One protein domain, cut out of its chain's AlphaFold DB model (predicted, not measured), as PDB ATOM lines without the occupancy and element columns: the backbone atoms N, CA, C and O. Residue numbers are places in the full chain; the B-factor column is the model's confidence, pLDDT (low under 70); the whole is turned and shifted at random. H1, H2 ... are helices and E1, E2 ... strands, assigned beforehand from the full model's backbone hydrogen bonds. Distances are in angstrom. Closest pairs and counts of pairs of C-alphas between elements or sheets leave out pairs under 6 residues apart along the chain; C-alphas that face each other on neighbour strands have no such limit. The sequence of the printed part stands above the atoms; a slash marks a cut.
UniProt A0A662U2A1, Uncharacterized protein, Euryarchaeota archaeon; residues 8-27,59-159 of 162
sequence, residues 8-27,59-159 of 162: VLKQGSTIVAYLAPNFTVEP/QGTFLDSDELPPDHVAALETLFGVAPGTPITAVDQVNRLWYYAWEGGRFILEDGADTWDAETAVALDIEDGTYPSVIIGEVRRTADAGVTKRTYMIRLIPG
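This is residues 8 to 27 and 59 to 159 of the 162 residues of an uncharacterized protein of Euryarchaeota archaeon (UniProt A0A662U2A1). Two small sheets lie partly face to face as a sandwich, their strands crossed at 55 degrees; helix H2 lies beside E2, at one edge of the first sheet, and covers E8 and E9 of the second. Helix H1 grazes the first sheet at E2, away from the second. The printed part has 121 residues, with two named helices and nine named strands in the order E1 E2 E3 E4 H1 H2 E5 E6 E7 E8 E9, a mixed class. One sheet runs E2 E1 E5 E6 E7, mixed; the other, E3 E4 E9 E8, is antiparallel and strongly twisted. The whole is compact, with a radius of gyration of the C-alphas of 15.0 A and spans of 44 by 36 by 27 A.

E1, residues 8 to 11, and E2, residues 14 to 18, form an antiparallel hairpin, with N 11 and O 14 2.8 A apart. E1 is also antiparallel to E5, residues 108 to 111, with N 10 and O 108 at 2.8 A. E5 and E6, residues 114 to 118, form a hairpin, with N 116 and O 109 at 2.8 A. E6 is parallel to E7, residues 130 to 132, at 47 degrees, with N 131 and O 115 at 2.8 A. In the second sheet, E3, residues 23 to 27, is antiparallel to E4, residues 59 to 61, with N 24 and O 59 at 2.8 A. E4 is antiparallel to E9, residues 151 to 158, with N 152 and O 60 at 2.8 A. E9 and E8, residues 134 to 142, form a hairpin, with N 155 and O 138 at 2.8 A. These N and O pairs are within hydrogen-bond range. E7 runs on into E8 at 85 degrees, and E8 bends by 54 degrees at residue 137. H2, residues 90 to 103, is over E9 and E8 at a height over the sheet of 9.6 A, slantwise, at 40 degrees to E8 on the local plane. Its closest C-alphas to E8 are those of Ala 101 and Ile 136, 5.7 A apart; to E2, those of Val 16 and Leu 97, 6.3 A. H1, residues 70 to 80, only grazes the first sheet; its closest C-alphas to E2 are those of Ile 15 and Leu 79, 7.1 A. H1 and H2 are near each other. In both helices every O i to N i+4 pair is within hydrogen-bond range.

E1 begins at C-alpha 8, (31.686, 44.815, 40.898). H2 is 20.3 A long, from C-alpha 90 at (39.273, 35.300, 30.808); H1 is 15.3 A. E8 is 21.4 A and E9 22.7 A, ending at C-alpha 158, (40.043, 48.918, 53.105).

The C-alphas farthest apart are those of Val 122 and Gly 146, 47.9 A. Residues 28 to 58 are not printed, and C-alphas 27 and 59 are 11.3 A apart across the cut. The link E6 to E7 is long, with 11 residues. The mean pLDDT of the printed part is 91.5; residues 143 to 149 are under 70.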
ATOM      1  N   VAL A   8      31.080  43.903  41.878       97.25
ATOM      2  CA  VAL A   8      31.686  44.815  40.898       97.25
ATOM      3  C   VAL A   8      32.809  45.609  41.536       97.25
ATOM      4  O   VAL A   8      32.648  46.211  42.593       97.25
ATOM      5  N   LEU A   9      33.947  45.661  40.849       97.69
ATOM      6  CA  LEU A   9      35.044  46.549  41.206       97.69
ATOM      7  C   LEU A   9      35.031  47.765  40.280       97.69
ATOM      8  O   LEU A   9      35.005  47.611  39.055       97.69
ATOM      9  N   LYS A  10      35.085  48.968  40.848       97.69
ATOM     10  CA  LYS A  10      35.078  50.241  40.116       97.69
ATOM     11  C   LYS A  10      36.215  51.149  40.558       97.69
ATOM     12  O   LYS A  10      36.704  51.053  41.679       97.69
ATOM     13  N   GLN A  11      36.592  52.075  39.691       95.75
ATOM     14  CA  GLN A  11      37.444  53.212  40.014       95.75
ATOM     15  C   GLN A  11      36.705  54.493  39.618       95.75
ATOM     16  O   GLN A  11      36.513  54.780  38.433       95.75
ATOM     17  N   GLY A  12      36.224  55.236  40.618       92.50
ATOM     18  CA  GLY A  12      35.233  56.291  40.391       92.50
ATOM     19  C   GLY A  12      33.984  55.717  39.714       92.50
ATOM     20  O   GLY A  12      33.425  54.726  40.174       92.50
ATOM     21  N   SER A  13      33.576  56.295  38.584       93.56
ATOM     22  CA  SER A  13      32.459  55.790  37.772       93.56
ATOM     23  C   SER A  13      32.844  54.680  36.785       93.56
ATOM     24  O   SER A  13      31.972  54.132  36.112       93.56
ATOM     25  N   THR A  14      34.133  54.349  36.661       95.69
ATOM     26  CA  THR A  14      34.609  53.367  35.679       95.69
ATOM     27  C   THR A  14      34.555  51.965  36.261       95.69
ATOM     28  O   THR A  14      35.177  51.698  37.285       95.69
ATOM     29  N   ILE A  15      33.873  51.045  35.582       97.38
ATOM     30  CA  ILE A  15      33.916  49.627  35.944       97.38
ATOM     31  C   ILE A  15      35.295  49.068  35.583       97.38
ATOM     32  O   ILE A  15      35.805  49.247  34.474       97.38
ATOM     33  N   VAL A  16      35.916  48.403  36.549       96.81
ATOM     34  CA  VAL A  16      37.208  47.732  36.401       96.81
ATOM     35  C   VAL A  16      36.977  46.268  36.058       96.81
ATOM     36  O   VAL A  16      37.509  45.798  35.052       96.81
ATOM     37  N   ALA A  17      36.153  45.575  36.848       96.81
ATOM     38  CA  ALA A  17      35.838  44.165  36.653       96.81
ATOM     39  C   ALA A  17      34.437  43.817  37.172       96.81
ATOM     40  O   ALA A  17      34.026  44.297  38.230       96.81
ATOM     41  N   TYR A  18      33.757  42.924  36.453       96.69
ATOM     42  CA  TYR A  18      32.633  42.151  36.976       96.69
ATOM     43  C   TYR A  18      33.190  40.865  37.585       96.69
ATOM     44  O   TYR A  18      33.942  40.142  36.930       96.69
ATOM     45  N   LEU A  19      32.878  40.617  38.852       94.56
ATOM     46  CA  LEU A  19      33.380  39.470  39.608       94.56
ATOM     47  C   LEU A  19      32.254  38.464  39.885       94.56
ATOM     48  O   LEU A  19      32.502  37.275  40.051       94.56
ATOM     49  N   ALA A  20      30.991  38.878  39.845       91.75
ATOM     50  CA  ALA A  20      29.892  37.925  39.892       91.75
ATOM     51  C   ALA A  20      29.750  37.150  38.561       91.75
ATOM     52  O   ALA A  20      30.110  37.639  37.488       91.75
ATOM     53  N   PRO A  21      29.198  35.925  38.592       85.94
ATOM     54  CA  PRO A  21      28.782  35.175  39.780       85.94
ATOM     55  C   PRO A  21      29.856  34.218  40.313       85.94
ATOM     56  O   PRO A  21      29.630  33.497  41.276       85.94
ATOM     57  N   ASN A  22      31.005  34.148  39.641       88.62
ATOM     58  CA  ASN A  22      31.996  33.101  39.881       88.62
ATOM     59  C   ASN A  22      33.009  33.462  40.964       88.62
ATOM     60  O   ASN A  22      33.990  32.730  41.126       88.62
ATOM     61  N   PHE A  23      32.814  34.590  41.643       91.50
ATOM     62  CA  PHE A  23      33.634  35.015  42.758       91.50
ATOM     63  C   PHE A  23      32.820  35.095  44.043       91.50
ATOM     64  O   PHE A  23      31.627  35.375  44.023       91.50
ATOM     65  N   THR A  24      33.500  34.867  45.158       91.94
ATOM     66  CA  THR A  24      33.009  35.100  46.511       91.94
ATOM     67  C   THR A  24      33.853  36.178  47.171       91.94
ATOM     68  O   THR A  24      35.056  36.281  46.912       91.94
ATOM     69  N   VAL A  25      33.222  36.985  48.016       92.81
ATOM     70  CA  VAL A  25      33.866  38.042  48.796       92.81
ATOM     71  C   VAL A  25      33.936  37.585  50.248       92.81
ATOM     72  O   VAL A  25      32.938  37.188  50.841       92.81
ATOM     73  N   GLU A  26      35.132  37.621  50.827       91.88
ATOM     74  CA  GLU A  26      35.372  37.214  52.208       91.88
ATOM     75  C   GLU A  26      36.141  38.310  52.958       91.88
ATOM     76  O   GLU A  26      37.328  38.535  52.693       91.88
ATOM     77  N   PRO A  27      35.508  38.995  53.924       85.94
ATOM     78  CA  PRO A  27      36.217  39.850  54.863       85.94
ATOM     79  C   PRO A  27      37.090  39.003  55.798       85.94
ATOM     80  O   PRO A  27      36.618  38.093  56.479       85.94
ATOM     81  N   GLN A  59      37.655  35.805  45.696       93.31
ATOM     82  CA  GLN A  59      38.186  34.573  45.103       93.31
ATOM     83  C   GLN A  59      37.229  33.984  44.094       93.31
ATOM     84  O   GLN A  59      36.045  33.871  44.373       93.31
ATOM     85  N   GLY A  60      37.739  33.564  42.944       92.62
ATOM     86  CA  GLY A  60      36.875  33.039  41.901       92.62
ATOM     87  C   GLY A  60      37.571  32.787  40.585       92.62
ATOM     88  O   GLY A  60      38.795  32.697  40.506       92.62
ATOM     89  N   THR A  61      36.774  32.621  39.536       92.69
ATOM     90  CA  THR A  61      37.262  32.253  38.204       92.69
ATOM     91  C   THR A  61      36.664  33.163  37.142       92.69
ATOM     92  O   THR A  61      35.445  33.268  37.020       92.69
ATOM     93  N   PHE A  62      37.526  33.774  36.330       92.62
ATOM     94  CA  PHE A  62      37.100  34.411  35.086       92.62
ATOM     95  C   PHE A  62      36.830  33.336  34.033       92.62
ATOM     96  O   PHE A  62      37.611  32.392  33.896       92.62
ATOM     97  N   LEU A  63      35.728  33.491  33.305       92.94
ATOM     98  CA  LEU A  63      35.347  32.625  32.193       92.94
ATOM     99  C   LEU A  63      35.428  33.404  30.884       92.94
ATOM    100  O   LEU A  63      35.325  34.635  30.888       92.94
ATOM    101  N   ASP A  64      35.606  32.680  29.786       94.44
ATOM    102  CA  ASP A  64      35.506  33.260  28.452       94.44
ATOM    103  C   ASP A  64      34.047  33.673  28.184       94.44
ATOM    104  O   ASP A  64      33.104  33.133  28.769       94.44
ATOM    105  N   SER A  65      33.840  34.677  27.330       94.88
ATOM    106  CA  SER A  65      32.507  35.236  27.076       94.88
ATOM    107  C   SER A  65      31.499  34.214  26.533       94.88
ATOM    108  O   SER A  65      30.305  34.365  26.753       94.88
ATOM    109  N   ASP A  66      31.948  33.167  25.843       94.88
ATOM    110  CA  ASP A  66      31.087  32.094  25.325       94.88
ATOM    111  C   ASP A  66      30.566  31.138  26.417       94.88
ATOM    112  O   ASP A  66      29.582  30.430  26.202       94.88
ATOM    113  N   GLU A  67      31.176  31.154  27.603       93.19
ATOM    114  CA  GLU A  67      30.730  30.427  28.795       93.19
ATOM    115  C   GLU A  67      29.812  31.275  29.704       93.19
ATOM    116  O   GLU A  67      29.383  30.801  30.762       93.19
ATOM    117  N   LEU A  68      29.516  32.528  29.335       92.75
ATOM    118  CA  LEU A  68      28.763  33.476  30.160       92.75
ATOM    119  C   LEU A  68      27.332  33.726  29.643       92.75
ATOM    120  O   LEU A  68      27.054  33.592  28.451       92.75
ATOM    121  N   PRO A  69      26.392  34.126  30.525       93.62
ATOM    122  CA  PRO A  69      25.056  34.546  30.106       93.62
ATOM    123  C   PRO A  69      25.093  35.773  29.172       93.62
ATOM    124  O   PRO A  69      25.924  36.657  29.390       93.62
ATOM    125  N   PRO A  70      24.152  35.904  28.212       93.56
ATOM    126  CA  PRO A  70      24.164  36.976  27.208       93.56
ATOM    127  C   PRO A  70      24.261  38.400  27.771       93.56
ATOM    128  O   PRO A  70      25.010  39.218  27.242       93.56
ATOM    129  N   ASP A  71      23.560  38.695  28.868       93.69
ATOM    130  CA  ASP A  71      23.579  40.031  29.480       93.69
ATOM    131  C   ASP A  71      24.962  40.387  30.050       93.69
ATOM    132  O   ASP A  71      25.398  41.534  29.966       93.69
ATOM    133  N   HIS A  72      25.680  39.395  30.590       95.12
ATOM    134  CA  HIS A  72      27.046  39.584  31.076       95.12
ATOM    135  C   HIS A  72      28.005  39.805  29.898       95.12
ATOM    136  O   HIS A  72      28.862  40.684  29.954       95.12
ATOM    137  N   VAL A  73      27.825  39.070  28.796       95.69
ATOM    138  CA  VAL A  73      28.620  39.266  27.573       95.69
ATOM    139  C   VAL A  73      28.465  40.688  27.041       95.69
ATOM    140  O   VAL A  73      29.469  41.362  26.834       95.69
ATOM    141  N   ALA A  74      27.236  41.194  26.919       95.56
ATOM    142  CA  ALA A  74      26.989  42.564  26.463       95.56
ATOM    143  C   ALA A  74      27.645  43.621  27.378       95.56
ATOM    144  O   ALA A  74      28.174  44.640  26.912       95.56
ATOM    145  N   ALA A  75      27.653  43.372  28.692       95.56
ATOM    146  CA  ALA A  75      28.321  44.235  29.659       95.56
ATOM    147  C   ALA A  75      29.851  44.208  29.503       95.56
ATOM    148  O   ALA A  75      30.487  45.260  29.590       95.56
ATOM    149  N   LEU A  76      30.442  43.040  29.230       96.94
ATOM    150  CA  LEU A  76      31.867  42.907  28.922       96.94
ATOM    151  C   LEU A  76      32.220  43.582  27.591       96.94
ATOM    152  O   LEU A  76      33.203  44.311  27.525       96.94
ATOM    153  N   GLU A  77      31.413  43.425  26.548       97.12
ATOM    154  CA  GLU A  77      31.637  44.086  25.255       97.12
ATOM    155  C   GLU A  77      31.661  45.608  25.394       97.12
ATOM    156  O   GLU A  77      32.566  46.272  24.886       97.12
ATOM    157  N   THR A  78      30.726  46.146  26.180       96.12
ATOM    158  CA  THR A  78      30.697  47.567  26.542       96.12
ATOM    159  C   THR A  78      31.934  47.962  27.352       96.12
ATOM    160  O   THR A  78      32.562  48.978  27.057       96.12
ATOM    161  N   LEU A  79      32.318  47.152  28.346       96.31
ATOM    162  CA  LEU A  79      33.484  47.390  29.205       96.31
ATOM    163  C   LEU A  79      34.799  47.441  28.412       96.31
ATOM    164  O   LEU A  79      35.673  48.257  28.709       96.31
ATOM    165  N   PHE A  80      34.940  46.565  27.419       96.69
ATOM    166  CA  PHE A  80      36.116  46.474  26.556       96.69
ATOM    167  C   PHE A  80      36.037  47.381  25.320       96.69
ATOM    168  O   PHE A  80      37.034  47.528  24.616       96.69
ATOM    169  N   GLY A  81      34.887  48.017  25.066       96.25
ATOM    170  CA  GLY A  81      34.678  48.895  23.914       96.25
ATOM    171  C   GLY A  81      34.776  48.163  22.572       96.25
ATOM    172  O   GLY A  81      35.255  48.737  21.594       96.25
ATOM    173  N   VAL A  82      34.370  46.892  22.533       97.12
ATOM    174  CA  VAL A  82      34.436  46.037  21.338       97.12
ATOM    175  C   VAL A  82      33.067  45.899  20.674       97.12
ATOM    176  O   VAL A  82      32.033  46.209  21.261       97.12
ATOM    177  N   ALA A  83      33.051  45.452  19.416       96.56
ATOM    178  CA  ALA A  83      31.799  45.210  18.706       96.56
ATOM    179  C   ALA A  83      31.035  44.016  19.320       96.56
ATOM    180  O   ALA A  83      31.682  43.061  19.762       96.56
ATOM    181  N   PRO A  84      29.689  44.013  19.284       96.12
ATOM    182  CA  PRO A  84      28.901  42.882  19.758       96.12
ATOM    183  C   PRO A  84      29.257  41.566  19.058       96.12
ATOM    184  O   PRO A  84      29.450  41.534  17.841       96.12
ATOM    185  N   GLY A  85      29.331  40.481  19.822       92.88
ATOM    186  CA  GLY A  85      29.778  39.160  19.389       92.88
ATOM    187  C   GLY A  85      31.300  38.978  19.347       92.88
ATOM    188  O   GLY A  85      31.759  37.918  18.920       92.88
ATOM    189  N   THR A  86      32.093  39.977  19.753       95.94
ATOM    190  CA  THR A  86      33.555  39.828  19.829       95.94
ATOM    191  C   THR A  86      33.913  38.951  21.030       95.94
ATOM    192  O   THR A  86      33.552  39.311  22.149       95.94
ATOM    193  N   PRO A  87      34.650  37.837  20.850       96.19
ATOM    194  CA  PRO A  87      35.065  37.006  21.974       96.19
ATOM    195  C   PRO A  87      35.958  37.779  22.950       96.19
ATOM    196  O   PRO A  87      36.947  38.387  22.538       96.19
ATOM    197  N   ILE A  88      35.627  37.719  24.239       97.06
ATOM    198  CA  ILE A  88      36.417  38.298  25.331       97.06
ATOM    199  C   ILE A  88      36.880  37.151  26.210       97.06
ATOM    200  O   ILE A  88      36.069  36.432  26.795       97.06
ATOM    201  N   THR A  89      38.191  36.969  26.312       95.25
ATOM    202  CA  THR A  89      38.743  35.855  27.078       95.25
ATOM    203  C   THR A  89      38.829  36.193  28.565       95.25
ATOM    204  O   THR A  89      38.898  37.358  28.975       95.25
ATOM    205  N   ALA A  90      38.913  35.166  29.404       93.19
ATOM    206  CA  ALA A  90      39.273  35.300  30.808       93.19
ATOM    207  C   ALA A  90      40.631  36.006  30.978       93.19
ATOM    208  O   ALA A  90      40.857  36.713  31.959       93.19
ATOM    209  N   VAL A  91      41.549  35.838  30.017       92.56
ATOM    210  CA  VAL A  91      42.858  36.504  30.027       92.56
ATOM    211  C   VAL A  91      42.717  38.009  29.812       92.56
ATOM    212  O   VAL A  91      43.387  38.766  30.509       92.56
ATOM    213  N   ASP A  92      41.832  38.453  28.921       96.00
ATOM    214  CA  ASP A  92      41.594  39.882  28.678       96.00
ATOM    215  C   ASP A  92      41.028  40.572  29.925       96.00
ATOM    216  O   ASP A  92      41.513  41.630  30.337       96.00
ATOM    217  N   GLN A  93      40.068  39.921  30.588       95.81
ATOM    218  CA  GLN A  93      39.494  40.354  31.870       95.81
ATOM    219  C   GLN A  93      40.563  40.492  32.959       95.81
ATOM    220  O   GLN A  93      40.661  41.526  33.625       95.81
ATOM    221  N   VAL A  94      41.428  39.487  33.089       93.81
ATOM    222  CA  VAL A  94      42.532  39.503  34.053       93.81
ATOM    223  C   VAL A  94      43.559  40.588  33.716       93.81
ATOM    224  O   VAL A  94      44.008  41.291  34.616       93.81
ATOM    225  N   ASN A  95      43.921  40.768  32.444       95.25
ATOM    226  CA  ASN A  95      44.871  41.800  32.019       95.25
ATOM    227  C   ASN A  95      44.362  43.207  32.341       95.25
ATOM    228  O   ASN A  95      45.134  44.046  32.807       95.25
ATOM    229  N   ARG A  96      43.060  43.455  32.152       95.94
ATOM    230  CA  ARG A  96      42.423  44.711  32.559       95.94
ATOM    231  C   ARG A  96      42.529  44.923  34.067       95.94
ATOM    232  O   ARG A  96      42.949  45.993  34.496       95.94
ATOM    233  N   LEU A  97      42.203  43.912  34.872       95.94
ATOM    234  CA  LEU A  97      42.342  44.003  36.328       95.94
ATOM    235  C   LEU A  97      43.791  44.308  36.746       95.94
ATOM    236  O   LEU A  97      44.021  45.170  37.591       95.94
ATOM    237  N   TRP A  98      44.770  43.640  36.131       95.56
ATOM    238  CA  TRP A  98      46.190  43.894  36.381       95.56
ATOM    239  C   TRP A  98      46.616  45.312  36.016       95.56
ATOM    240  O   TRP A  98      47.376  45.917  36.769       95.56
ATOM    241  N   TYR A  99      46.130  45.851  34.896       95.69
ATOM    242  CA  TYR A  99      46.395  47.234  34.505       95.69
ATOM    243  C   TYR A  99      46.002  48.212  35.622       95.69
ATOM    244  O   TYR A  99      46.842  48.988  36.071       95.69
ATOM    245  N   TYR A 100      44.779  48.097  36.147       95.88
ATOM    246  CA  TYR A 100      44.312  48.942  37.251       95.88
ATOM    247  C   TYR A 100      45.047  48.668  38.567       95.88
ATOM    248  O   TYR A 100      45.322  49.594  39.326       95.88
ATOM    249  N   ALA A 101      45.416  47.414  38.840       94.31
ATOM    250  CA  ALA A 101      46.236  47.084  40.002       94.31
ATOM    251  C   ALA A 101      47.622  47.756  39.944       94.31
ATOM    252  O   ALA A 101      48.140  48.173  40.978       94.31
ATOM    253  N   TRP A 102      48.211  47.884  38.748       93.88
ATOM    254  CA  TRP A 102      49.484  48.578  38.538       93.88
ATOM    255  C   TRP A 102      49.366  50.097  38.561       93.88
ATOM    256  O   TRP A 102      50.241  50.752  39.122       93.88
ATOM    257  N   GLU A 103      48.317  50.653  37.954       94.69
ATOM    258  CA  GLU A 103      48.020  52.087  38.033       94.69
ATOM    259  C   GLU A 103      47.783  52.514  39.489       94.69
ATOM    260  O   GLU A 103      48.222  53.582  39.924       94.69
ATOM    261  N   GLY A 104      47.160  51.628  40.267       91.69
ATOM    262  CA  GLY A 104      46.851  51.841  41.667       91.69
ATOM    263  C   GLY A 104      45.689  52.814  41.849       91.69
ATOM    264  O   GLY A 104      44.844  53.002  40.975       91.69
ATOM    265  N   GLY A 105      45.629  53.423  43.029       93.19
ATOM    266  CA  GLY A 105      44.528  54.296  43.422       93.19
ATOM    267  C   GLY A 105      43.485  53.582  44.274       93.19
ATOM    268  O   GLY A 105      43.720  52.494  44.802       93.19
ATOM    269  N   ARG A 106      42.353  54.261  44.469       94.12
ATOM    270  CA  ARG A 106      41.251  53.781  45.308       94.12
ATOM    271  C   ARG A 106      40.144  53.236  44.434       94.12
ATOM    272  O   ARG A 106      39.870  53.785  43.368       94.12
ATOM    273  N   PHE A 107      39.518  52.185  44.918       97.06
ATOM    274  CA  PHE A 107      38.477  51.460  44.228       97.06
ATOM    275  C   PHE A 107      37.243  51.371  45.112       97.06
ATOM    276  O   PHE A 107      37.327  51.445  46.340       97.06
ATOM    277  N   ILE A 108      36.115  51.203  44.439       97.38
ATOM    278  CA  ILE A 108      34.828  50.892  45.034       97.38
ATOM    279  C   ILE A 108      34.576  49.412  44.776       97.38
ATOM    280  O   ILE A 108      34.648  48.979  43.623       97.38
ATOM    281  N   LEU A 109      34.328  48.646  45.833       97.50
ATOM    282  CA  LEU A 109      33.817  47.281  45.721       97.50
ATOM    283  C   LEU A 109      32.333  47.304  46.076       97.50
ATOM    284  O   LEU A 109      31.979  47.711  47.176       97.50
ATOM    285  N   GLU A 110      31.497  46.851  45.157       96.69
ATOM    286  CA  GLU A 110      30.093  46.531  45.415       96.69
ATOM    287  C   GLU A 110      29.983  45.013  45.571       96.69
ATOM    288  O   GLU A 110      30.568  44.287  44.763       96.69
ATOM    289  N   ASP A 111      29.282  44.558  46.608       94.50
ATOM    290  CA  ASP A 111      28.981  43.154  46.898       94.50
ATOM    291  C   ASP A 111      27.552  43.034  47.448       94.50
ATOM    292  O   ASP A 111      27.290  43.167  48.645       94.50
ATOM    293  N   GLY A 112      26.589  42.847  46.548       90.88
ATOM    294  CA  GLY A 112      25.173  42.800  46.890       90.88
ATOM    295  C   GLY A 112      24.691  44.112  47.515       90.88
ATOM    296  O   GLY A 112      24.529  45.111  46.815       90.88
ATOM    297  N   ALA A 113      24.405  44.086  48.818       89.75
ATOM    298  CA  ALA A 113      24.003  45.267  49.585       89.75
ATOM    299  C   ALA A 113      25.196  46.020  50.200       89.75
ATOM    300  O   ALA A 113      25.058  47.196  50.527       89.75
ATOM    301  N   ASP A 114      26.352  45.369  50.335       93.88
ATOM    302  CA  ASP A 114      27.537  45.975  50.926       93.88
ATOM    303  C   ASP A 114      28.293  46.800  49.874       93.88
ATOM    304  O   ASP A 114      28.554  46.349  48.754       93.88
ATOM    305  N   THR A 115      28.686  48.020  50.241       95.31
ATOM    306  CA  THR A 115      29.444  48.935  49.381       95.31
ATOM    307  C   THR A 115      30.682  49.445  50.103       95.31
ATOM    308  O   THR A 115      30.618  49.971  51.208       95.31
ATOM    309  N   TRP A 116      31.843  49.320  49.467       95.44
ATOM    310  CA  TRP A 116      33.126  49.775  49.993       95.44
ATOM    311  C   TRP A 116      33.588  51.019  49.238       95.44
ATOM    312  O   TRP A 116      34.460  50.933  48.373       95.44
ATOM    313  N   ASP A 117      32.992  52.172  49.533       95.31
ATOM    314  CA  ASP A 117      33.260  53.443  48.847       95.31
ATOM    315  C   ASP A 117      33.528  54.628  49.788       95.31
ATOM    316  O   ASP A 117      34.000  55.671  49.326       95.31
ATOM    317  N   ALA A 118      33.324  54.483  51.102       91.06
ATOM    318  CA  ALA A 118      33.464  55.597  52.029       91.06
ATOM    319  C   ALA A 118      34.894  56.161  52.000       91.06
ATOM    320  O   ALA A 118      35.894  55.476  52.263       91.06
ATOM    321  N   GLU A 119      35.014  57.448  51.675       90.00
ATOM    322  CA  GLU A 119      36.317  58.114  51.602       90.00
ATOM    323  C   GLU A 119      36.804  58.619  52.964       90.00
ATOM    324  O   GLU A 119      38.013  58.787  53.158       90.00
ATOM    325  N   THR A 120      35.879  58.821  53.909       87.75
ATOM    326  CA  THR A 120      36.134  59.376  55.244       87.75
ATOM    327  C   THR A 120      35.361  58.619  56.322       87.75
ATOM    328  O   THR A 120      34.354  57.979  56.035       87.75
ATOM    329  N   ALA A 121      35.784  58.762  57.580       86.56
ATOM    330  CA  ALA A 121      35.106  58.147  58.722       86.56
ATOM    331  C   ALA A 121      33.675  58.665  58.954       86.56
ATOM    332  O   ALA A 121      32.883  57.973  59.576       86.56
ATOM    333  N   VAL A 122      33.345  59.870  58.474       90.31
ATOM    334  CA  VAL A 122      31.995  60.447  58.610       90.31
ATOM    335  C   VAL A 122      31.021  59.838  57.601       90.31
ATOM    336  O   VAL A 122      29.831  59.774  57.873       90.31
ATOM    337  N   ALA A 123      31.526  59.393  56.449       89.38
ATOM    338  CA  ALA A 123      30.734  58.727  55.417       89.38
ATOM    339  C   ALA A 123      30.580  57.215  55.663       89.38
ATOM    340  O   ALA A 123      29.969  56.530  54.855       89.38
ATOM    341  N   LEU A 124      31.180  56.688  56.734       89.00
ATOM    342  CA  LEU A 124      31.090  55.282  57.093       89.00
ATOM    343  C   LEU A 124      29.729  54.996  57.736       89.00
ATOM    344  O   LEU A 124      29.382  55.644  58.723       89.00
ATOM    345  N   ASP A 125      29.028  53.980  57.242       90.44
ATOM    346  CA  ASP A 125      27.786  53.484  57.834       90.44
ATOM    347  C   ASP A 125      27.793  51.954  57.837       90.44
ATOM    348  O   ASP A 125      27.375  51.300  56.888       90.44
ATOM    349  N   ILE A 126      28.316  51.372  58.915       85.94
ATOM    350  CA  ILE A 126      28.440  49.914  59.042       85.94
ATOM    351  C   ILE A 126      27.058  49.253  59.162       85.94
ATOM    352  O   ILE A 126      26.905  48.097  58.777       85.94
ATOM    353  N   GLU A 127      26.063  49.958  59.709       87.56
ATOM    354  CA  GLU A 127      24.717  49.404  59.884       87.56
ATOM    355  C   GLU A 127      23.979  49.305  58.543       87.56
ATOM    356  O   GLU A 127      23.231  48.350  58.340       87.56
ATOM    357  N   ASP A 128      24.250  50.237  57.624       89.50
ATOM    358  CA  ASP A 128      23.718  50.257  56.254       89.50
ATOM    359  C   ASP A 128      24.664  49.611  55.215       89.50
ATOM    360  O   ASP A 128      24.463  49.746  54.012       89.50
ATOM    361  N   GLY A 129      25.721  48.914  55.655       89.44
ATOM    362  CA  GLY A 129      26.637  48.182  54.765       89.44
ATOM    363  C   GLY A 129      27.604  49.058  53.956       89.44
ATOM    364  O   GLY A 129      28.170  48.607  52.961       89.44
ATOM    365  N   THR A 130      27.829  50.305  54.366       92.44
ATOM    366  CA  THR A 130      28.797  51.224  53.751       92.44
ATOM    367  C   THR A 130      30.130  51.206  54.503       92.44
ATOM    368  O   THR A 130      30.243  51.633  55.655       92.44
ATOM    369  N   TYR A 131      31.183  50.762  53.821       93.12
ATOM    370  CA  TYR A 131      32.521  50.535  54.361       93.12
ATOM    371  C   TYR A 131      33.583  51.413  53.679       93.12
ATOM    372  O   TYR A 131      33.331  52.000  52.627       93.12
ATOM    373  N   PRO A 132      34.809  51.516  54.233       93.62
ATOM    374  CA  PRO A 132      35.859  52.321  53.625       93.62
ATOM    375  C   PRO A 132      36.242  51.813  52.232       93.62
ATOM    376  O   PRO A 132      36.417  50.613  52.032       93.62
ATOM    377  N   SER A 133      36.480  52.739  51.305       94.81
ATOM    378  CA  SER A 133      37.053  52.422  49.988       94.81
ATOM    379  C   SER A 133      38.339  51.596  50.075       94.81
ATOM    380  O   SER A 133      39.107  51.661  51.044       94.81
ATOM    381  N   VAL A 134      38.598  50.822  49.023       95.38
ATOM    382  CA  VAL A 134      39.657  49.810  49.017       95.38
ATOM    383  C   VAL A 134      40.802  50.163  48.077       95.38
ATOM    384  O   VAL A 134      40.658  50.948  47.142       95.38
ATOM    385  N   ILE A 135      41.960  49.555  48.305       95.06
ATOM    386  CA  ILE A 135      43.063  49.505  47.340       95.06
ATOM    387  C   ILE A 135      43.338  48.054  46.953       95.06
ATOM    388  O   ILE A 135      43.181  47.153  47.780       95.06
ATOM    389  N   ILE A 136      43.785  47.817  45.720       95.50
ATOM    390  CA  ILE A 136      44.220  46.482  45.297       95.50
ATOM    391  C   ILE A 136      45.606  46.218  45.896       95.50
ATOM    392  O   ILE A 136      46.594  46.832  45.507       95.50
ATOM    393  N   GLY A 137      45.671  45.315  46.872       92.62
ATOM    394  CA  GLY A 137      46.910  44.927  47.541       92.62
ATOM    395  C   GLY A 137      47.625  43.751  46.878       92.62
ATOM    396  O   GLY A 137      48.840  43.618  47.016       92.62
ATOM    397  N   GLU A 138      46.892  42.863  46.205       93.75
ATOM    398  CA  GLU A 138      47.451  41.727  45.466       93.75
ATOM    399  C   GLU A 138      46.424  41.207  44.457       93.75
ATOM    400  O   GLU A 138      45.248  41.067  44.782       93.75
ATOM    401  N   VAL A 139      46.881  40.851  43.258       93.62
ATOM    402  CA  VAL A 139      46.152  39.966  42.346       93.62
ATOM    403  C   VAL A 139      47.023  38.733  42.178       93.62
ATOM    404  O   VAL A 139      48.194  38.837  41.823       93.62
ATOM    405  N   ARG A 140      46.497  37.546  42.470       91.31
ATOM    406  CA  ARG A 140      47.273  36.308  42.382       91.31
ATOM    407  C   ARG A 140      46.454  35.203  41.755       91.31
ATOM    408  O   ARG A 140      45.313  34.968  42.128       91.31
ATOM    409  N   ARG A 141      47.080  34.451  40.853       88.19
ATOM    410  CA  ARG A 141      46.543  33.167  40.407       88.19
ATOM    411  C   ARG A 141      46.746  32.123  41.503       88.19
ATOM    412  O   ARG A 141      47.882  31.881  41.912       88.19
ATOM    413  N   THR A 142      45.677  31.483  41.950       79.12
ATOM    414  CA  THR A 142      45.771  30.299  42.803       79.12
ATOM    415  C   THR A 142      45.939  29.092  41.883       79.12
ATOM    416  O   THR A 142      45.128  28.829  40.996       79.12
ATOM    417  N   ALA A 143      47.093  28.434  41.976       61.88
ATOM    418  CA  ALA A 143      47.395  27.266  41.164       61.88
ATOM    419  C   ALA A 143      47.093  26.014  41.982       61.88
ATOM    420  O   ALA A 143      47.889  25.645  42.842       61.88
ATOM    421  N   ASP A 144      45.987  25.351  41.667       59.12
ATOM    422  CA  ASP A 144      45.756  23.983  42.109       59.12
ATOM    423  C   ASP A 144      46.264  23.029  41.027       59.12
ATOM    424  O   ASP A 144      45.893  23.114  39.850       59.12
ATOM    425  N   ALA A 145      47.180  22.137  41.409       51.78
ATOM    426  CA  ALA A 145      47.720  21.140  40.497       51.78
ATOM    427  C   ALA A 145      46.580  20.251  39.969       51.78
ATOM    428  O   ALA A 145      45.873  19.615  40.746       51.78
ATOM    429  N   GLY A 146      46.413  20.196  38.644       56.41
ATOM    430  CA  GLY A 146      45.402  19.361  37.985       56.41
ATOM    431  C   GLY A 146      44.073  20.052  37.656       56.41
ATOM    432  O   GLY A 146      43.212  19.406  37.064       56.41
ATOM    433  N   VAL A 147      43.901  21.343  37.967       62.22
ATOM    434  CA  VAL A 147      42.693  22.100  37.593       62.22
ATOM    435  C   VAL A 147      42.913  22.832  36.264       62.22
ATOM    436  O   VAL A 147      43.886  23.567  36.088       62.22
ATOM    437  N   THR A 148      42.015  22.621  35.298       62.25
ATOM    438  CA  THR A 148      42.056  23.272  33.974       62.25
ATOM    439  C   THR A 148      41.625  24.737  34.026       62.25
ATOM    440  O   THR A 148      42.145  25.555  33.265       62.25
ATOM    441  N   LYS A 149      40.712  25.086  34.938       69.62
ATOM    442  CA  LYS A 149      40.229  26.456  35.139       69.62
ATOM    443  C   LYS A 149      41.175  27.253  36.039       69.62
ATOM    444  O   LYS A 149      41.733  26.737  37.003       69.62
ATOM    445  N   ARG A 150      41.406  28.519  35.684       79.06
ATOM    446  CA  ARG A 150      42.333  29.404  36.399       79.06
ATOM    447  C   ARG A 150      41.576  30.155  37.488       79.06
ATOM    448  O   ARG A 150      40.830  31.075  37.178       79.06
ATOM    449  N   THR A 151      41.804  29.785  38.739       88.00
ATOM    450  CA  THR A 151      41.255  30.508  39.888       88.00
ATOM    451  C   THR A 151      42.175  31.669  40.270       88.00
ATOM    452  O   THR A 151      43.403  31.609  40.122       88.00
ATOM    453  N   TYR A 152      41.570  32.759  40.721       91.62
ATOM    454  CA  TYR A 152      42.229  33.998  41.095       91.62
ATOM    455  C   TYR A 152      41.785  34.428  42.483       91.62
ATOM    456  O   TYR A 152      40.635  34.242  42.871       91.62
ATOM    457  N   MET A 153      42.719  35.033  43.204       93.69
ATOM    458  CA  MET A 153      42.497  35.727  44.459       93.69
ATOM    459  C   MET A 153      42.882  37.192  44.269       93.69
ATOM    460  O   MET A 153      43.972  37.497  43.775       93.69
ATOM    461  N   ILE A 154      41.981  38.083  44.662       95.56
ATOM    462  CA  ILE A 154      42.164  39.529  44.666       95.56
ATOM    463  C   ILE A 154      42.107  39.965  46.126       95.56
ATOM    464  O   ILE A 154      41.078  39.825  46.784       95.56
ATOM    465  N   ARG A 155      43.222  40.473  46.647       95.50
ATOM    466  CA  ARG A 155      43.302  41.007  48.005       95.50
ATOM    467  C   ARG A 155      43.093  42.505  47.950       95.50
ATOM    468  O   ARG A 155      43.901  43.222  47.359       95.50
ATOM    469  N   LEU A 156      42.041  42.968  48.600       96.25
ATOM    470  CA  LEU A 156      41.691  44.371  48.724       96.25
ATOM    471  C   LEU A 156      41.933  44.820  50.167       96.25
ATOM    472  O   LEU A 156      41.699  44.070  51.115       96.25
ATOM    473  N   ILE A 157      42.444  46.034  50.333       93.50
ATOM    474  CA  ILE A 157      42.762  46.605  51.645       93.50
ATOM    475  C   ILE A 157      41.867  47.833  51.850       93.50
ATOM    476  O   ILE A 157      42.077  48.837  51.163       93.50
ATOM    477  N   PRO A 158      40.876  47.772  52.753       92.69
ATOM    478  CA  PRO A 158      40.043  48.918  53.105       92.69
ATOM    479  C   PRO A 158      40.836  49.993  53.849       92.69
ATOM    480  O   PRO A 158      41.726  49.695  54.648       92.69
ATOM    481  N   GLY A 159      40.479  51.256  53.641       88.25
ATOM    482  CA  GLY A 159      41.010  52.362  54.431       88.25
ATOM    483  C   GLY A 159      40.393  53.704  54.061       88.25
ATOM    484  O   GLY A 159      39.500  53.780  53.223       88.25
TER     485      GLY A 159